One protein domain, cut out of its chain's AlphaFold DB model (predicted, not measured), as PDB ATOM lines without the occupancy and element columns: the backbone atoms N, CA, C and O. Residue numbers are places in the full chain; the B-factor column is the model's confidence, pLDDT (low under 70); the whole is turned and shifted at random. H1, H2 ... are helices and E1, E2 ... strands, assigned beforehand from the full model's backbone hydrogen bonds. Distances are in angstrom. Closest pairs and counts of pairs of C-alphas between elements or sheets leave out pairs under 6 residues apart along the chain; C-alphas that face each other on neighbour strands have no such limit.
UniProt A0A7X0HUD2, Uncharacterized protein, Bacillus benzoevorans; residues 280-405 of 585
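AT A GLANCE: This is residues 280 to 405 of the 585 residues of an uncharacterized protein of Bacillus benzoevorans (UniProt A0A7X0HUD2). A strongly twisted sheet of six strands has helices H1 and H3 over one face, and the long helix H4 packs side by side with both of them, running opposite ways to each. The long strands E3 and E4 make the core, the short helix H2 sits near the sheet and only grazes it, and the loop of residues 311 to 320 links E1 to E2. The printed part has 126 residues with four named helices and six named strands, in the order H1, E1, E2, E3, H2, E4, E5, E6, H3, H4; the class is mixed, helices and strands. The sheet is mixed too, in the order E1, E2, E3, E4, E6, E5, with E3, E4 and E6 parallel and the other neighbours antiparallel. The whole is compact, with a radius of gyration of the C-alphas of 13.9 A and spans of 39 by 31 by 30 A.

IN THESE COORDINATES: H1 is residues 286 to 303, 25.4 A long, and its first C-alpha is at (37.550, -0.222, 6.076). E1, residues 308 to 310, is 6.4 A long, and E2, residues 321 to 323, is 6.6 A. E3, residues 329 to 335, is 17.8 A long and begins with C-alpha 329 at (12.993, 1.155, -0.114). H2, residues 341 to 346, is 8.7 A long. E4, residues 352 to 358, is 18.4 A, E5, residues 364 to 366, is 7.1 A, and E6, residues 372 to 375, is 10.1 A. H3, residues 376 to 382, is 9.9 A long and follows E6 with no residue between. H4, residues 390 to 404, is 20.7 A long and ends with C-alpha 404 at (35.140, 5.773, 8.725).

HOW THE PARTS SIT: E1, E2 and E3 form a meander, each strand the antiparallel neighbour of the one before. In the hairpin of E1 and E2, N 309 and O 322 are 2.8 A apart; in the hairpin of E2 and E3, N 330 and O 321 are 2.8 A apart. E3 and E4 are parallel at 26 degrees, with N 331 and O 353 at 2.9 A. E3, H2 and E4 make a strand-helix-strand unit, two parallel neighbour strands with a helix between, and its crossover is right-handed. E4 and E6 are parallel at 24 degrees, with N 354 and O 372 at 2.8 A. The hairpin of E5 and E6 is antiparallel at 168 degrees, with N 365 and O 373 at 2.8 A. E1 and E5 are the edge strands. H1 and H3 are on one face of the sheet, making two layers, one of strands and one of helices. H1 lies over E3 at a height over the sheet of 8.5 A, slantwise to the strands at 36 degrees to E3 on the local plane; their closest C-alphas, of Gly 290 and Leu 334, are 6.0 A apart. H3 lies over E6 at a height of 8.0 A, only just along the strands at 28 degrees to E6 on the local plane. H1 and H4 touch at a shallow tilt of 7 degrees, opposite ways, closest at the C-alphas of Val 293 and Phe 400, 6.4 A. H3 and H4 are a helical hairpin at a shallow tilt of 18 degrees, closest at the C-alphas of Phe 377 and Leu 394, 6.9 A. H1 and H3 are apart. H4 only grazes the sheet with residues 397 to 404, and H2 only grazes it with residues 343 to 346. In H1, H2, H3 and H4 every O i to N i+4 pair is within hydrogen-bond range.

THE WHOLE: The C-alphas farthest apart, of Glu 284 and Ile 325, are 39.9 A apart, and the first and last printed, of Tyr 280 and Gln 405, are 14.5 A apart. The printed part has no cut. No link is long; those from E1 to E2 and from H3 to H4 are short, and the others are tight. The mean pLDDT of the printed part is 83.0, and it is under 70 in residues 280 to 284 and 311 to 319.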
ATOM      1  N   TYR A 280      36.275  -3.709  16.651       66.06
ATOM      2  CA  TYR A 280      36.454  -3.304  15.259       66.06
ATOM      3  C   TYR A 280      36.673  -1.808  15.043       66.06
ATOM      4  O   TYR A 280      36.987  -1.411  13.921       66.06
ATOM      5  N   TYR A 281      36.558  -0.982  16.086       60.03
ATOM      6  CA  TYR A 281      36.791   0.463  15.997       60.03
ATOM      7  C   TYR A 281      38.212   0.816  15.509       60.03
ATOM      8  O   TYR A 281      38.400   1.883  14.935       60.03
ATOM      9  N   ASN A 282      39.186  -0.092  15.665       61.28
ATOM     10  CA  ASN A 282      40.595   0.123  15.307       61.28
ATOM     11  C   ASN A 282      41.065  -0.649  14.057       61.28
ATOM     12  O   ASN A 282      42.267  -0.801  13.842       61.28
ATOM     13  N   LEU A 283      40.156  -1.189  13.238       63.69
ATOM     14  CA  LEU A 283      40.558  -2.002  12.088       63.69
ATOM     15  C   LEU A 283      41.123  -1.190  10.914       63.69
ATOM     16  O   LEU A 283      40.518  -0.229  10.447       63.69
ATOM     17  N   GLU A 284      42.191  -1.713  10.306       64.94
ATOM     18  CA  GLU A 284      42.663  -1.277   8.982       64.94
ATOM     19  C   GLU A 284      41.671  -1.637   7.850       64.94
ATOM     20  O   GLU A 284      41.622  -0.970   6.813       64.94
ATOM     21  N   ASP A 285      40.848  -2.684   8.021       70.75
ATOM     22  CA  ASP A 285      39.888  -3.127   7.000       70.75
ATOM     23  C   ASP A 285      38.600  -2.288   7.008       70.75
ATOM     24  O   ASP A 285      37.564  -2.648   7.577       70.75
ATOM     25  N   ARG A 286      38.658  -1.172   6.278       71.00
ATOM     26  CA  ARG A 286      37.550  -0.222   6.076       71.00
ATOM     27  C   ARG A 286      36.247  -0.849   5.599       71.00
ATOM     28  O   ARG A 286      35.178  -0.298   5.851       71.00
ATOM     29  N   ARG A 287      36.298  -1.976   4.881       71.44
ATOM     30  CA  ARG A 287      35.081  -2.618   4.374       71.44
ATOM     31  C   ARG A 287      34.290  -3.242   5.515       71.44
ATOM     32  O   ARG A 287      33.068  -3.123   5.529       71.44
ATOM     33  N   ILE A 288      34.979  -3.902   6.444       71.25
ATOM     34  CA  ILE A 288      34.342  -4.512   7.613       71.25
ATOM     35  C   ILE A 288      33.800  -3.422   8.535       71.25
ATOM     36  O   ILE A 288      32.648  -3.501   8.955       71.25
ATOM     37  N   LEU A 289      34.590  -2.372   8.760       77.12
ATOM     38  CA  LEU A 289      34.165  -1.206   9.524       77.12
ATOM     39  C   LEU A 289      32.914  -0.546   8.916       77.12
ATOM     40  O   LEU A 289      31.965  -0.243   9.629       77.12
ATOM     41  N   GLY A 290      32.855  -0.409   7.588       80.00
ATOM     42  CA  GLY A 290      31.670   0.099   6.894       80.00
ATOM     43  C   GLY A 290      30.422  -0.760   7.118       80.00
ATOM     44  O   GLY A 290      29.358  -0.220   7.403       80.00
ATOM     45  N   ILE A 291      30.559  -2.089   7.045       76.94
ATOM     46  CA  ILE A 291      29.466  -3.035   7.336       76.94
ATOM     47  C   ILE A 291      29.019  -2.903   8.798       76.94
ATOM     48  O   ILE A 291      27.824  -2.898   9.080       76.94
ATOM     49  N   TYR A 292      29.964  -2.773   9.730       77.94
ATOM     50  CA  TYR A 292      29.669  -2.574  11.146       77.94
ATOM     51  C   TYR A 292      28.835  -1.313  11.391       77.94
ATOM     52  O   TYR A 292      27.779  -1.387  12.022       77.94
ATOM     53  N   VAL A 293      29.278  -0.176  10.855       82.31
ATOM     54  CA  VAL A 293      28.568   1.099  10.998       82.31
ATOM     55  C   VAL A 293      27.169   1.020  10.395       82.31
ATOM     56  O   VAL A 293      26.207   1.438  11.038       82.31
ATOM     57  N   GLU A 294      27.044   0.445   9.196       84.00
ATOM     58  CA  GLU A 294      25.757   0.217   8.530       84.00
ATOM     59  C   GLU A 294      24.799  -0.554   9.459       84.00
ATOM     60  O   GLU A 294      23.683  -0.106   9.720       84.00
ATOM     61  N   HIS A 295      25.264  -1.649  10.071       81.06
ATOM     62  CA  HIS A 295      24.480  -2.427  11.033       81.06
ATOM     63  C   HIS A 295      24.113  -1.659  12.308       81.06
ATOM     64  O   HIS A 295      22.992  -1.807  12.803       81.06
ATOM     65  N   CYS A 296      25.031  -0.865  12.861       83.31
ATOM     66  CA  CYS A 296      24.763  -0.054  14.046       83.31
ATOM     67  C   CYS A 296      23.676   0.985  13.778       83.31
ATOM     68  O   CYS A 296      22.756   1.108  14.584       83.31
ATOM     69  N   ILE A 297      23.740   1.673  12.639       86.50
ATOM     70  CA  ILE A 297      22.739   2.667  12.243       86.50
ATOM     71  C   ILE A 297      21.381   2.003  12.029       86.50
ATOM     72  O   ILE A 297      20.392   2.468  12.585       86.50
ATOM     73  N   ILE A 298      21.324   0.876  11.313       86.31
ATOM     74  CA  ILE A 298      20.075   0.122  11.111       86.31
ATOM     75  C   ILE A 298      19.465  -0.300  12.450       86.31
ATOM     76  O   ILE A 298      18.267  -0.129  12.663       86.31
ATOM     77  N   ARG A 299      20.282  -0.842  13.364       85.56
ATOM     78  CA  ARG A 299      19.815  -1.234  14.698       85.56
ATOM     79  C   ARG A 299      19.268  -0.030  15.462       85.56
ATOM     80  O   ARG A 299      18.200  -0.149  16.043       85.56
ATOM     81  N   MET A 300      19.952   1.111  15.414       87.81
ATOM     82  CA  MET A 300      19.467   2.335  16.050       87.81
ATOM     83  C   MET A 300      18.141   2.798  15.446       87.81
ATOM     84  O   MET A 300      17.215   3.069  16.196       87.81
ATOM     85  N   ILE A 301      18.005   2.837  14.116       90.19
ATOM     86  CA  ILE A 301      16.732   3.190  13.465       90.19
ATOM     87  C   ILE A 301      15.631   2.229  13.928       90.19
ATOM     88  O   ILE A 301      14.538   2.675  14.246       90.19
ATOM     89  N   LYS A 302      15.927   0.929  14.032       89.62
ATOM     90  CA  LYS A 302      14.975  -0.086  14.497       89.62
ATOM     91  C   LYS A 302      14.566   0.081  15.962       89.62
ATOM     92  O   LYS A 302      13.406  -0.117  16.289       89.62
ATOM     93  N   GLU A 303      15.509   0.399  16.841       88.69
ATOM     94  CA  GLU A 303      15.255   0.624  18.273       88.69
ATOM     95  C   GLU A 303      14.512   1.943  18.528       88.69
ATOM     96  O   GLU A 303      13.868   2.103  19.562       88.69
ATOM     97  N   HIS A 304      14.588   2.878  17.580       89.31
ATOM     98  CA  HIS A 304      14.053   4.228  17.700       89.31
ATOM     99  C   HIS A 304      12.949   4.549  16.683       89.31
ATOM    100  O   HIS A 304      12.609   5.716  16.501       89.31
ATOM    101  N   SER A 305      12.381   3.556  16.002       90.00
ATOM    102  CA  SER A 305      11.299   3.784  15.049       90.00
ATOM    103  C   SER A 305      10.485   2.527  14.784       90.00
ATOM    104  O   SER A 305      10.998   1.531  14.279       90.00
ATOM    105  N   ASP A 306       9.175   2.625  15.006       87.94
ATOM    106  CA  ASP A 306       8.209   1.613  14.575       87.94
ATOM    107  C   ASP A 306       7.715   1.847  13.140       87.94
ATOM    108  O   ASP A 306       6.897   1.081  12.629       87.94
ATOM    109  N   TYR A 307       8.189   2.902  12.469       89.75
ATOM    110  CA  TYR A 307       7.737   3.302  11.136       89.75
ATOM    111  C   TYR A 307       8.319   2.437  10.010       89.75
ATOM    112  O   TYR A 307       7.723   2.309   8.936       89.75
ATOM    113  N   PHE A 308       9.475   1.826  10.255       90.94
ATOM    114  CA  PHE A 308      10.214   1.074   9.254       90.94
ATOM    115  C   PHE A 308      10.095  -0.437   9.471       90.94
ATOM    116  O   PHE A 308      10.175  -0.937  10.594       90.94
ATOM    117  N   ASP A 309       9.924  -1.169   8.374       87.12
ATOM    118  CA  ASP A 309      10.093  -2.613   8.316       87.12
ATOM    119  C   ASP A 309      11.522  -2.949   7.899       87.12
ATOM    120  O   ASP A 309      12.078  -2.383   6.960       87.12
ATOM    121  N   PHE A 310      12.109  -3.925   8.583       83.56
ATOM    122  CA  PHE A 310      13.461  -4.395   8.311       83.56
ATOM    123  C   PHE A 310      13.361  -5.793   7.719       83.56
ATOM    124  O   PHE A 310      13.148  -6.767   8.449       83.56
ATOM    125  N   GLN A 311      13.472  -5.898   6.394       69.62
ATOM    126  CA  GLN A 311      13.359  -7.190   5.725       69.62
ATOM    127  C   GLN A 311      14.563  -8.072   6.069       69.62
ATOM    128  O   GLN A 311      15.716  -7.650   5.977       69.62
ATOM    129  N   GLN A 312      14.313  -9.319   6.478       53.84
ATOM    130  CA  GLN A 312      15.387 -10.282   6.717       53.84
ATOM    131  C   GLN A 312      15.900 -10.855   5.390       53.84
ATOM    132  O   GLN A 312      15.164 -11.536   4.688       53.84
ATOM    133  N   LYS A 313      17.184 -10.589   5.118       60.53
ATOM    134  CA  LYS A 313      18.124 -11.281   4.214       60.53
ATOM    135  C   LYS A 313      17.521 -12.090   3.055       60.53
ATOM    136  O   LYS A 313      17.084 -13.225   3.243       60.53
ATOM    137  N   ASP A 314      17.737 -11.602   1.836       48.84
ATOM    138  CA  ASP A 314      17.968 -12.498   0.702       48.84
ATOM    139  C   ASP A 314      19.419 -13.036   0.713       48.84
ATOM    140  O   ASP A 314      20.265 -12.633   1.521       48.84
ATOM    141  N   GLN A 315      19.708 -13.973  -0.194       39.59
ATOM    142  CA  GLN A 315      20.997 -14.667  -0.331       39.59
ATOM    143  C   GLN A 315      22.202 -13.732  -0.601       39.59
ATOM    144  O   GLN A 315      23.335 -14.208  -0.594       39.59
ATOM    145  N   ASN A 316      21.994 -12.422  -0.812       42.38
ATOM    146  CA  ASN A 316      23.038 -11.441  -1.141       42.38
ATOM    147  C   ASN A 316      23.337 -10.418  -0.032       42.38
ATOM    148  O   ASN A 316      24.149  -9.514  -0.230       42.38
ATOM    149  N   ASN A 317      22.775 -10.607   1.162       53.41
ATOM    150  CA  ASN A 317      23.353 -10.095   2.401       53.41
ATOM    151  C   ASN A 317      23.482  -8.560   2.534       53.41
ATOM    152  O   ASN A 317      24.527  -8.085   2.982       53.41
ATOM    153  N   ARG A 318      22.426  -7.789   2.233       54.75
ATOM    154  CA  ARG A 318      22.235  -6.430   2.789       54.75
ATOM    155  C   ARG A 318      20.773  -6.210   3.172       54.75
ATOM    156  O   ARG A 318      19.892  -6.788   2.545       54.75
ATOM    157  N   LEU A 319      20.555  -5.531   4.298       56.69
ATOM    158  CA  LEU A 319      19.244  -5.386   4.932       56.69
ATOM    159  C   LEU A 319      18.604  -4.077   4.472       56.69
ATOM    160  O   LEU A 319      19.066  -3.002   4.850       56.69
ATOM    161  N   ASP A 320      17.530  -4.214   3.706       74.25
ATOM    162  CA  ASP A 320      16.741  -3.112   3.171       74.25
ATOM    163  C   ASP A 320      15.814  -2.573   4.270       74.25
ATOM    164  O   ASP A 320      15.198  -3.345   5.020       74.25
ATOM    165  N   ILE A 321      15.702  -1.250   4.365       87.56
ATOM    166  CA  ILE A 321      14.713  -0.594   5.223       87.56
ATOM    167  C   ILE A 321      13.525  -0.244   4.328       87.56
ATOM    168  O   ILE A 321      13.675   0.501   3.365       87.56
ATOM    169  N   VAL A 322      12.345  -0.779   4.625       88.12
ATOM    170  CA  VAL A 322      11.125  -0.473   3.871       88.12
ATOM    171  C   VAL A 322      10.227   0.393   4.731       88.12
ATOM    172  O   VAL A 322       9.901   0.040   5.863       88.12
ATOM    173  N   CYS A 323       9.801   1.534   4.212       88.50
ATOM    174  CA  CYS A 323       8.781   2.315   4.887       88.50
ATOM    175  C   CYS A 323       7.439   1.563   4.863       88.50
ATOM    176  O   CYS A 323       6.953   1.148   3.806       88.50
ATOM    177  N   LYS A 324       6.803   1.412   6.032       87.69
ATOM    178  CA  LYS A 324       5.526   0.692   6.161       87.69
ATOM    179  C   LYS A 324       4.401   1.307   5.329       87.69
ATOM    180  O   LYS A 324       3.577   0.555   4.798       87.69
ATOM    181  N   ILE A 325       4.380   2.640   5.224       85.44
ATOM    182  CA  ILE A 325       3.280   3.416   4.637       85.44
ATOM    183  C   ILE A 325       3.447   3.578   3.128       85.44
ATOM    184  O   ILE A 325       2.582   3.138   2.378       85.44
ATOM    185  N   ASP A 326       4.540   4.194   2.678       87.38
ATOM    186  CA  ASP A 326       4.723   4.545   1.262       87.38
ATOM    187  C   ASP A 326       5.441   3.448   0.453       87.38
ATOM    188  O   ASP A 326       5.617   3.586  -0.754       87.38
ATOM    189  N   LYS A 327       5.823   2.337   1.105       85.50
ATOM    190  CA  LYS A 327       6.539   1.191   0.512       85.50
ATOM    191  C   LYS A 327       7.879   1.552  -0.135       85.50
ATOM    192  O   LYS A 327       8.438   0.743  -0.874       85.50
ATOM    193  N   LYS A 328       8.422   2.724   0.186       90.69
ATOM    194  CA  LYS A 328       9.747   3.158  -0.236       90.69
ATOM    195  C   LYS A 328      10.831   2.261   0.338       90.69
ATOM    196  O   LYS A 328      10.778   1.884   1.512       90.69
ATOM    197  N   VAL A 329      11.831   1.960  -0.482       90.81
ATOM    198  CA  VAL A 329      12.993   1.155  -0.114       90.81
ATOM    199  C   VAL A 329      14.181   2.072   0.130       90.81
ATOM    200  O   VAL A 329      14.535   2.889  -0.715       90.81
ATOM    201  N   ILE A 330      14.818   1.916   1.280       92.12
ATOM    202  CA  ILE A 330      15.992   2.672   1.688       92.12
ATOM    203  C   ILE A 330      17.187   1.721   1.740       92.12
ATOM    204  O   ILE A 330      17.202   0.752   2.505       92.12
ATOM    205  N   GLU A 331      18.199   2.034   0.936       90.12
ATOM    206  CA  GLU A 331      19.464   1.308   0.857       90.12
ATOM    207  C   GLU A 331      20.581   2.168   1.454       90.12
ATOM    208  O   GLU A 331      20.912   3.234   0.924       90.12
ATOM    209  N   ILE A 332      21.205   1.697   2.535       88.88
ATOM    210  CA  ILE A 332      22.327   2.405   3.158       88.88
ATOM    211  C   ILE A 332      23.638   1.982   2.485       88.88
ATOM    212  O   ILE A 332      23.989   0.804   2.419       88.88
ATOM    213  N   LYS A 333      24.402   2.957   1.996       87.31
ATOM    214  CA  LYS A 333      25.715   2.766   1.372       87.31
ATOM    215  C   LYS A 333      26.790   3.534   2.118       87.31
ATOM    216  O   LYS A 333      26.571   4.621   2.638       87.31
ATOM    217  N   LEU A 334      28.009   3.000   2.098       82.44
ATOM    218  CA  LEU A 334      29.124   3.633   2.793       82.44
ATOM    219  C   LEU A 334      29.486   5.004   2.203       82.44
ATOM    220  O   LEU A 334      29.699   5.937   2.959       82.44
ATOM    221  N   SER A 335      29.567   5.140   0.878       80.12
ATOM    222  CA  SER A 335      30.052   6.366   0.224       80.12
ATOM    223  C   SER A 335      29.228   6.728  -1.006       80.12
ATOM    224  O   SER A 335      28.824   5.835  -1.758       80.12
ATOM    225  N   ILE A 336      29.068   8.032  -1.256       77.25
ATOM    226  CA  ILE A 336      28.442   8.602  -2.465       77.25
ATOM    227  C   ILE A 336      29.037   8.082  -3.787       77.25
ATOM    228  O   ILE A 336      28.363   8.099  -4.818       77.25
ATOM    229  N   HIS A 337      30.278   7.583  -3.772       74.38
ATOM    230  CA  HIS A 337      30.971   7.043  -4.948       74.38
ATOM    231  C   HIS A 337      30.710   5.550  -5.196       74.38
ATOM    232  O   HIS A 337      31.252   4.971  -6.142       74.38
ATOM    233  N   THR A 338      29.893   4.903  -4.362       77.31
ATOM    234  CA  THR A 338      29.538   3.491  -4.544       77.31
ATOM    235  C   THR A 338      28.829   3.306  -5.886       77.31
ATOM    236  O   THR A 338      27.899   4.039  -6.215       77.31
ATOM    237  N   ARG A 339      29.265   2.326  -6.688       81.19
ATOM    238  CA  ARG A 339      28.598   1.983  -7.955       81.19
ATOM    239  C   ARG A 339      27.243   1.344  -7.650       81.19
ATOM    240  O   ARG A 339      27.221   0.319  -6.981       81.19
ATOM    241  N   LEU A 340      26.161   1.920  -8.178       83.75
ATOM    242  CA  LEU A 340      24.778   1.537  -7.839       83.75
ATOM    243  C   LEU A 340      24.061   0.698  -8.902       83.75
ATOM    244  O   LEU A 340      22.867   0.450  -8.790       83.75
ATOM    245  N   TYR A 341      24.748   0.286  -9.969       82.88
ATOM    246  CA  TYR A 341      24.098  -0.395 -11.095       82.88
ATOM    247  C   TYR A 341      23.344  -1.670 -10.671       82.88
ATOM    248  O   TYR A 341      22.309  -2.007 -11.241       82.88
ATOM    249  N   LYS A 342      23.855  -2.385  -9.659       78.81
ATOM    250  CA  LYS A 342      23.214  -3.608  -9.158       78.81
ATOM    251  C   LYS A 342      21.947  -3.292  -8.369       78.81
ATOM    252  O   LYS A 342      20.958  -3.992  -8.526       78.81
ATOM    253  N   GLU A 343      21.985  -2.242  -7.562       80.00
ATOM    254  CA  GLU A 343      20.897  -1.771  -6.709       80.00
ATOM    255  C   GLU A 343      19.758  -1.200  -7.549       80.00
ATOM    256  O   GLU A 343      18.616  -1.595  -7.362       80.00
ATOM    257  N   ILE A 344      20.073  -0.375  -8.552       81.31
ATOM    258  CA  ILE A 344      19.082   0.156  -9.501       81.31
ATOM    259  C   ILE A 344      18.311  -0.992 -10.155       81.31
ATOM    260  O   ILE A 344      17.088  -0.988 -10.190       81.31
ATOM    261  N   LYS A 345      19.027  -2.019 -10.625       82.25
ATOM    262  CA  LYS A 345      18.399  -3.195 -11.227       82.25
ATOM    263  C   LYS A 345      17.605  -4.028 -10.212       82.25
ATOM    264  O   LYS A 345      16.608  -4.633 -10.586       82.25
ATOM    265  N   LYS A 346      18.057  -4.092  -8.954       79.94
ATOM    266  CA  LYS A 346      17.381  -4.830  -7.874       79.94
ATOM    267  C   LYS A 346      16.040  -4.183  -7.506       79.94
ATOM    268  O   LYS A 346      15.096  -4.914  -7.233       79.94
ATOM    269  N   TYR A 347      15.953  -2.853  -7.545       80.44
ATOM    270  CA  TYR A 347      14.791  -2.083  -7.086       80.44
ATOM    271  C   TYR A 347      14.096  -1.290  -8.194       80.44
ATOM    272  O   TYR A 347      13.458  -0.284  -7.910       80.44
ATOM    273  N   GLN A 348      14.197  -1.728  -9.451       82.06
ATOM    274  CA  GLN A 348      13.586  -1.030 -10.592       82.06
ATOM    275  C   GLN A 348      12.062  -0.829 -10.449       82.06
ATOM    276  O   GLN A 348      11.512   0.078 -11.063       82.06
ATOM    277  N   ASP A 349      11.405  -1.657  -9.630       81.12
ATOM    278  CA  ASP A 349       9.961  -1.631  -9.379       81.12
ATOM    279  C   ASP A 349       9.586  -0.905  -8.062       81.12
ATOM    280  O   ASP A 349       8.427  -0.934  -7.654       81.12
ATOM    281  N   TYR A 350      10.549  -0.279  -7.369       83.44
ATOM    282  CA  TYR A 350      10.354   0.393  -6.076       83.44
ATOM    283  C   TYR A 350      10.806   1.859  -6.117       83.44
ATOM    284  O   TYR A 350      11.727   2.219  -6.849       83.44
ATOM    285  N   ASP A 351      10.217   2.698  -5.255       90.00
ATOM    286  CA  ASP A 351      10.772   4.023  -4.956       90.00
ATOM    287  C   ASP A 351      12.024   3.851  -4.084       90.00
ATOM    288  O   ASP A 351      11.933   3.507  -2.902       90.00
ATOM    289  N   LEU A 352      13.198   4.000  -4.699       92.38
ATOM    290  CA  LEU A 352      14.492   3.775  -4.064       92.38
ATOM    291  C   LEU A 352      15.071   5.089  -3.510       92.38
ATOM    292  O   LEU A 352      15.277   6.068  -4.230       92.38
ATOM    293  N   GLU A 353      15.453   5.079  -2.236       94.81
ATOM    294  CA  GLU A 353      16.320   6.089  -1.634       94.81
ATOM    295  C   GLU A 353      17.657   5.454  -1.247       94.81
ATOM    296  O   GLU A 353      17.732   4.515  -0.459       94.81
ATOM    297  N   VAL A 354      18.746   5.977  -1.805       92.50
ATOM    298  CA  VAL A 354      20.100   5.543  -1.463       92.50
ATOM    299  C   VAL A 354      20.698   6.536  -0.479       92.50
ATOM    300  O   VAL A 354      20.947   7.693  -0.826       92.50
ATOM    301  N   VAL A 355      20.938   6.070   0.742       92.81
ATOM    302  CA  VAL A 355      21.409   6.880   1.865       92.81
ATOM    303  C   VAL A 355      22.891   6.620   2.098       92.81
ATOM    304  O   VAL A 355      23.303   5.491   2.347       92.81
ATOM    305  N   PHE A 356      23.716   7.659   2.019       91.12
ATOM    306  CA  PHE A 356      25.166   7.546   2.141       91.12
ATOM    307  C   PHE A 356      25.660   7.953   3.526       91.12
ATOM    308  O   PHE A 356      25.291   9.009   4.039       91.12
ATOM    309  N   LEU A 357      26.546   7.136   4.097       85.62
ATOM    310  CA  LEU A 357      27.188   7.403   5.387       85.62
ATOM    311  C   LEU A 357      28.318   8.436   5.276       85.62
ATOM    312  O   LEU A 357      28.475   9.285   6.150       85.62
ATOM    313  N   LEU A 358      29.092   8.374   4.191       82.06
ATOM    314  CA  LEU A 358      30.189   9.286   3.877       82.06
ATOM    315  C   LEU A 358      29.835  10.177   2.687       82.06
ATOM    316  O   LEU A 358      29.385   9.695   1.642       82.06
ATOM    317  N   GLY A 359      30.095  11.473   2.848       78.31
ATOM    318  CA  GLY A 359      29.838  12.521   1.868       78.31
ATOM    319  C   GLY A 359      29.480  13.851   2.536       78.31
ATOM    320  O   GLY A 359      29.565  14.002   3.760       78.31
ATOM    321  N   GLU A 360      29.068  14.818   1.719       78.94
ATOM    322  CA  GLU A 360      28.579  16.117   2.193       78.94
ATOM    323  C   GLU A 360      27.284  15.938   3.004       78.94
ATOM    324  O   GLU A 360      26.367  15.235   2.579       78.94
ATOM    325  N   GLU A 361      27.182  16.582   4.171       85.25
ATOM    326  CA  GLU A 361      26.015  16.418   5.056       85.25
ATOM    327  C   GLU A 361      24.729  16.938   4.425       85.25
ATOM    328  O   GLU A 361      23.676  16.366   4.658       85.25
ATOM    329  N   GLY A 362      24.803  17.954   3.564       83.69
ATOM    330  CA  GLY A 362      23.661  18.478   2.813       83.69
ATOM    331  C   GLY A 362      23.370  17.752   1.496       83.69
ATOM    332  O   GLY A 362      22.590  18.258   0.695       83.69
ATOM    333  N   TYR A 363      24.021  16.619   1.212       87.00
ATOM    334  CA  TYR A 363      23.896  15.975  -0.093       87.00
ATOM    335  C   TYR A 363      22.481  15.435  -0.328       87.00
ATOM    336  O   TYR A 363      22.006  14.555   0.391       87.00
ATOM    337  N   ASN A 364      21.830  15.947  -1.371       93.06
ATOM    338  CA  ASN A 364      20.535  15.491  -1.854       93.06
ATOM    339  C   ASN A 364      20.492  15.638  -3.380       93.06
ATOM    340  O   ASN A 364      20.644  16.739  -3.912       93.06
ATOM    341  N   LYS A 365      20.321  14.525  -4.096       93.00
ATOM    342  CA  LYS A 365      20.266  14.505  -5.558       93.00
ATOM    343  C   LYS A 365      19.255  13.479  -6.053       93.00
ATOM    344  O   LYS A 365      19.301  12.320  -5.655       93.00
ATOM    345  N   ILE A 366      18.419  13.882  -7.003       92.88
ATOM    346  CA  ILE A 366      17.586  12.965  -7.788       92.88
ATOM    347  C   ILE A 366      18.391  12.532  -9.016       92.88
ATOM    348  O   ILE A 366      19.058  13.346  -9.661       92.88
ATOM    349  N   THR A 367      18.411  11.234  -9.292       89.38
ATOM    350  CA  THR A 367      19.119  10.674 -10.450       89.38
ATOM    351  C   THR A 367      18.279  10.718 -11.722       89.38
ATOM    352  O   THR A 367      17.066  10.894 -11.666       89.38
ATOM    353  N   SER A 368      18.925  10.535 -12.876       88.25
ATOM    354  CA  SER A 368      18.243  10.367 -14.169       88.25
ATOM    355  C   SER A 368      17.276   9.183 -14.180       88.25
ATOM    356  O   SER A 368      16.278   9.203 -14.885       88.25
ATOM    357  N   GLU A 369      17.570   8.167 -13.379       87.44
ATOM    358  CA  GLU A 369      16.791   6.951 -13.206       87.44
ATOM    359  C   GLU A 369      15.648   7.121 -12.184       87.44
ATOM    360  O   GLU A 369      14.963   6.156 -11.872       87.44
ATOM    361  N   GLY A 370      15.440   8.332 -11.648       88.88
ATOM    362  CA  GLY A 370      14.288   8.684 -10.809       88.88
ATOM    363  C   GLY A 370      14.458   8.448  -9.306       88.88
ATOM    364  O   GLY A 370      13.678   8.978  -8.522       88.88
ATOM    365  N   PHE A 371      15.499   7.733  -8.872       91.12
ATOM    366  CA  PHE A 371      15.729   7.450  -7.452       91.12
ATOM    367  C   PHE A 371      16.512   8.569  -6.748       91.12
ATOM    368  O   PHE A 371      17.310   9.283  -7.381       91.12
ATOM    369  N   LYS A 372      16.326   8.710  -5.428       93.81
ATOM    370  CA  LYS A 372      17.015   9.740  -4.632       93.81
ATOM    371  C   LYS A 372      18.323   9.239  -4.049       93.81
ATOM    372  O   LYS A 372      18.479   8.083  -3.667       93.81
ATOM    373  N   LYS A 373      19.263  10.164  -3.928       94.12
ATOM    374  CA  LYS A 373      20.555   9.999  -3.281       94.12
ATOM    375  C   LYS A 373      20.670  11.028  -2.170       94.12
ATOM    376  O   LYS A 373      20.674  12.220  -2.460       94.12
ATOM    377  N   LEU A 374      20.782  10.573  -0.930       95.31
ATOM    378  CA  LEU A 374      20.761  11.420   0.261       95.31
ATOM    379  C   LEU A 374      21.981  11.131   1.129       95.31
ATOM    380  O   LEU A 374      22.441   9.994   1.195       95.31
ATOM    381  N   SER A 375      22.503  12.132   1.828       93.50
ATOM    382  CA  SER A 375      23.323  11.856   3.006       93.50
ATOM    383  C   SER A 375      22.441  11.255   4.108       93.50
ATOM    384  O   SER A 375      21.235  11.507   4.168       93.50
ATOM    385  N   ILE A 376      23.041  10.497   5.022       92.88
ATOM    386  CA  ILE A 376      22.350  10.019   6.226       92.88
ATOM    387  C   ILE A 376      21.788  11.173   7.071       92.88
ATOM    388  O   ILE A 376      20.725  11.026   7.657       92.88
ATOM    389  N   PHE A 377      22.432  12.341   7.063       92.75
ATOM    390  CA  PHE A 377      21.959  13.538   7.764       92.75
ATOM    391  C   PHE A 377      20.672  14.090   7.146       92.75
ATOM    392  O   PHE A 377      19.675  14.236   7.844       92.75
ATOM    393  N   GLN A 378      20.655  14.291   5.822       94.38
ATOM    394  CA  GLN A 378      19.453  14.724   5.103       94.38
ATOM    395  C   GLN A 378      18.319  13.714   5.234       94.38
ATOM    396  O   GLN A 378      17.158  14.099   5.349       94.38
ATOM    397  N   TRP A 379      18.643  12.421   5.217       95.38
ATOM    398  CA  TRP A 379      17.643  11.384   5.414       95.38
ATOM    399  C   TRP A 379      17.044  11.432   6.829       95.38
ATOM    400  O   TRP A 379      15.825  11.349   6.959       95.38
ATOM    401  N   VAL A 380      17.861  11.621   7.873       93.81
ATOM    402  CA  VAL A 380      17.373  11.778   9.255       93.81
ATOM    403  C   VAL A 380      16.481  13.012   9.388       93.81
ATOM    404  O   VAL A 380      15.394  12.891   9.945       93.81
ATOM    405  N   ASP A 381      16.875  14.155   8.822       92.69
ATOM    406  CA  ASP A 381      16.070  15.385   8.858       92.69
ATOM    407  C   ASP A 381      14.710  15.195   8.163       92.69
ATOM    408  O   ASP A 381      13.664  15.559   8.698       92.69
ATOM    409  N   GLN A 382      14.692  14.551   6.989       94.25
ATOM    410  CA  GLN A 382      13.454  14.274   6.244       94.25
ATOM    411  C   GLN A 382      12.519  13.296   6.969       94.25
ATOM    412  O   GLN A 382      11.306  13.322   6.751       94.25
ATOM    413  N   ASN A 383      13.073  12.443   7.830       93.69
ATOM    414  CA  ASN A 383      12.343  11.421   8.572       93.69
ATOM    415  C   ASN A 383      12.232  11.739  10.070       93.69
ATOM    416  O   ASN A 383      11.864  10.858  10.845       93.69
ATOM    417  N   GLU A 384      12.489  12.984  10.487       94.06
ATOM    418  CA  GLU A 384      12.537  13.385  11.900       94.06
ATOM    419  C   GLU A 384      11.287  12.952  12.678       94.06
ATOM    420  O   GLU A 384      11.391  12.373  13.757       94.06
ATOM    421  N   LYS A 385      10.099  13.158  12.101       94.25
ATOM    422  CA  LYS A 385       8.811  12.794  12.717       94.25
ATOM    423  C   LYS A 385       8.639  11.296  13.001       94.25
ATOM    424  O   LYS A 385       7.725  10.921  13.726       94.25
ATOM    425  N   PHE A 386       9.473  10.447  12.404       93.06
ATOM    426  CA  PHE A 386       9.420   8.994  12.539       93.06
ATOM    427  C   PHE A 386      10.547   8.436  13.412       93.06
ATOM    428  O   PHE A 386      10.590   7.226  13.627       93.06
ATOM    429  N   LEU A 387      11.460   9.281  13.896       92.06
ATOM    430  CA  LEU A 387      12.639   8.878  14.654       92.06
ATOM    431  C   LEU A 387      12.542   9.376  16.098       92.06
ATOM    432  O   LEU A 387      12.497  10.573  16.375       92.06
ATOM    433  N   ILE A 388      12.572   8.444  17.043       88.69
ATOM    434  CA  ILE A 388      12.649   8.732  18.472       88.69
ATOM    435  C   ILE A 388      14.098   9.122  18.787       88.69
ATOM    436  O   ILE A 388      15.017   8.344  18.564       88.69
ATOM    437  N   ASN A 389      14.322  10.312  19.348       88.06
ATOM    438  CA  ASN A 389      15.657  10.791  19.741       88.06
ATOM    439  C   ASN A 389      16.641  10.986  18.562       88.06
ATOM    440  O   ASN A 389      17.735  10.415  18.523       88.06
ATOM    441  N   LYS A 390      16.261  11.852  17.609       90.75
ATOM    442  CA  LYS A 390      17.088  12.216  16.441       90.75
ATOM    443  C   LYS A 390      18.512  12.650  16.810       90.75
ATOM    444  O   LYS A 390      19.462  12.281  16.127       90.75
ATOM    445  N   GLU A 391      18.672  13.380  17.915       89.50
ATOM    446  CA  GLU A 391      19.962  13.929  18.348       89.50
ATOM    447  C   GLU A 391      20.964  12.826  18.692       89.50
ATOM    448  O   GLU A 391      22.142  12.903  18.333       89.50
ATOM    449  N   LEU A 392      20.499  11.749  19.334       87.88
ATOM    450  CA  LEU A 392      21.339  10.591  19.617       87.88
ATOM    451  C   LEU A 392      21.813   9.912  18.326       87.88
ATOM    452  O   LEU A 392      22.994   9.563  18.226       87.88
ATOM    453  N   LEU A 393      20.913   9.745  17.352       87.75
ATOM    454  CA  LEU A 393      21.236   9.159  16.053       87.75
ATOM    455  C   LEU A 393      22.242  10.025  15.293       87.75
ATOM    456  O   LEU A 393      23.279   9.511  14.881       87.75
ATOM    457  N   LEU A 394      22.000  11.333  15.182       88.75
ATOM    458  CA  LEU A 394      22.913  12.273  14.526       88.75
ATOM    459  C   LEU A 394      24.293  12.279  15.186       88.75
ATOM    460  O   LEU A 394      25.307  12.189  14.493       88.75
ATOM    461  N   ARG A 395      24.354  12.311  16.522       89.25
ATOM    462  CA  ARG A 395      25.619  12.234  17.267       89.25
ATOM    463  C   ARG A 395      26.387  10.950  16.951       89.25
ATOM    464  O   ARG A 395      27.582  11.014  16.676       89.25
ATOM    465  N   LYS A 396      25.712   9.796  16.943       87.94
ATOM    466  CA  LYS A 396      26.344   8.504  16.628       87.94
ATOM    467  C   LYS A 396      26.776   8.399  15.173       87.94
ATOM    468  O   LYS A 396      27.847   7.877  14.893       87.94
ATOM    469  N   VAL A 397      25.988   8.934  14.248       87.50
ATOM    470  CA  VAL A 397      26.356   9.009  12.831       87.50
ATOM    471  C   VAL A 397      27.610   9.870  12.634       87.50
ATOM    472  O   VAL A 397      28.488   9.469  11.874       87.50
ATOM    473  N   ARG A 398      27.748  11.000  13.346       87.81
ATOM    474  CA  ARG A 398      28.976  11.822  13.324       87.81
ATOM    475  C   ARG A 398      30.185  11.068  13.877       87.81
ATOM    476  O   ARG A 398      31.231  11.079  13.237       87.81
ATOM    477  N   GLU A 399      30.022  10.370  15.001       85.31
ATOM    478  CA  GLU A 399      31.060   9.501  15.579       85.31
ATOM    479  C   GLU A 399      31.496   8.422  14.574       85.31
ATOM    480  O   GLU A 399      32.680   8.229  14.324       85.31
ATOM    481  N   PHE A 400      30.551   7.754  13.912       86.25
ATOM    482  CA  PHE A 400      30.892   6.762  12.897       86.25
ATOM    483  C   PHE A 400      31.543   7.366  11.656       86.25
ATOM    484  O   PHE A 400      32.433   6.749  11.075       86.25
ATOM    485  N   LYS A 401      31.123   8.562  11.238       85.00
ATOM    486  CA  LYS A 401      31.733   9.275  10.116       85.00
ATOM    487  C   LYS A 401      33.203   9.585  10.404       85.00
ATOM    488  O   LYS A 401      34.025   9.313   9.534       85.00
ATOM    489  N   SER A 402      33.546  10.058  11.606       81.81
ATOM    490  CA  SER A 402      34.948  10.327  11.967       81.81
ATOM    491  C   SER A 402      35.797   9.052  11.990       81.81
ATOM    492  O   SER A 402      36.930   9.065  11.519       81.81
ATOM    493  N   ILE A 403      35.224   7.928  12.429       79.62
ATOM    494  CA  ILE A 403      35.880   6.609  12.413       79.62
ATOM    495  C   ILE A 403      36.089   6.081  10.982       79.62
ATOM    496  O   ILE A 403      37.108   5.463  10.671       79.62
ATOM    497  N   LEU A 404      35.117   6.296  10.093       78.38
ATOM    498  CA  LEU A 404      35.140   5.773   8.725       78.38
ATOM    499  C   LEU A 404      36.002   6.595   7.760       78.38
ATOM    500  O   LEU A 404      36.444   6.060   6.736       78.38
ATOM    501  N   GLN A 405      36.213   7.883   8.037       76.25
ATOM    502  CA  GLN A 405      37.001   8.748   7.168       76.25
ATOM    503  C   GLN A 405      38.496   8.410   7.271       76.25
ATOM    504  O   GLN A 405      39.122   8.503   8.321       76.25
TER     505      GLN A 405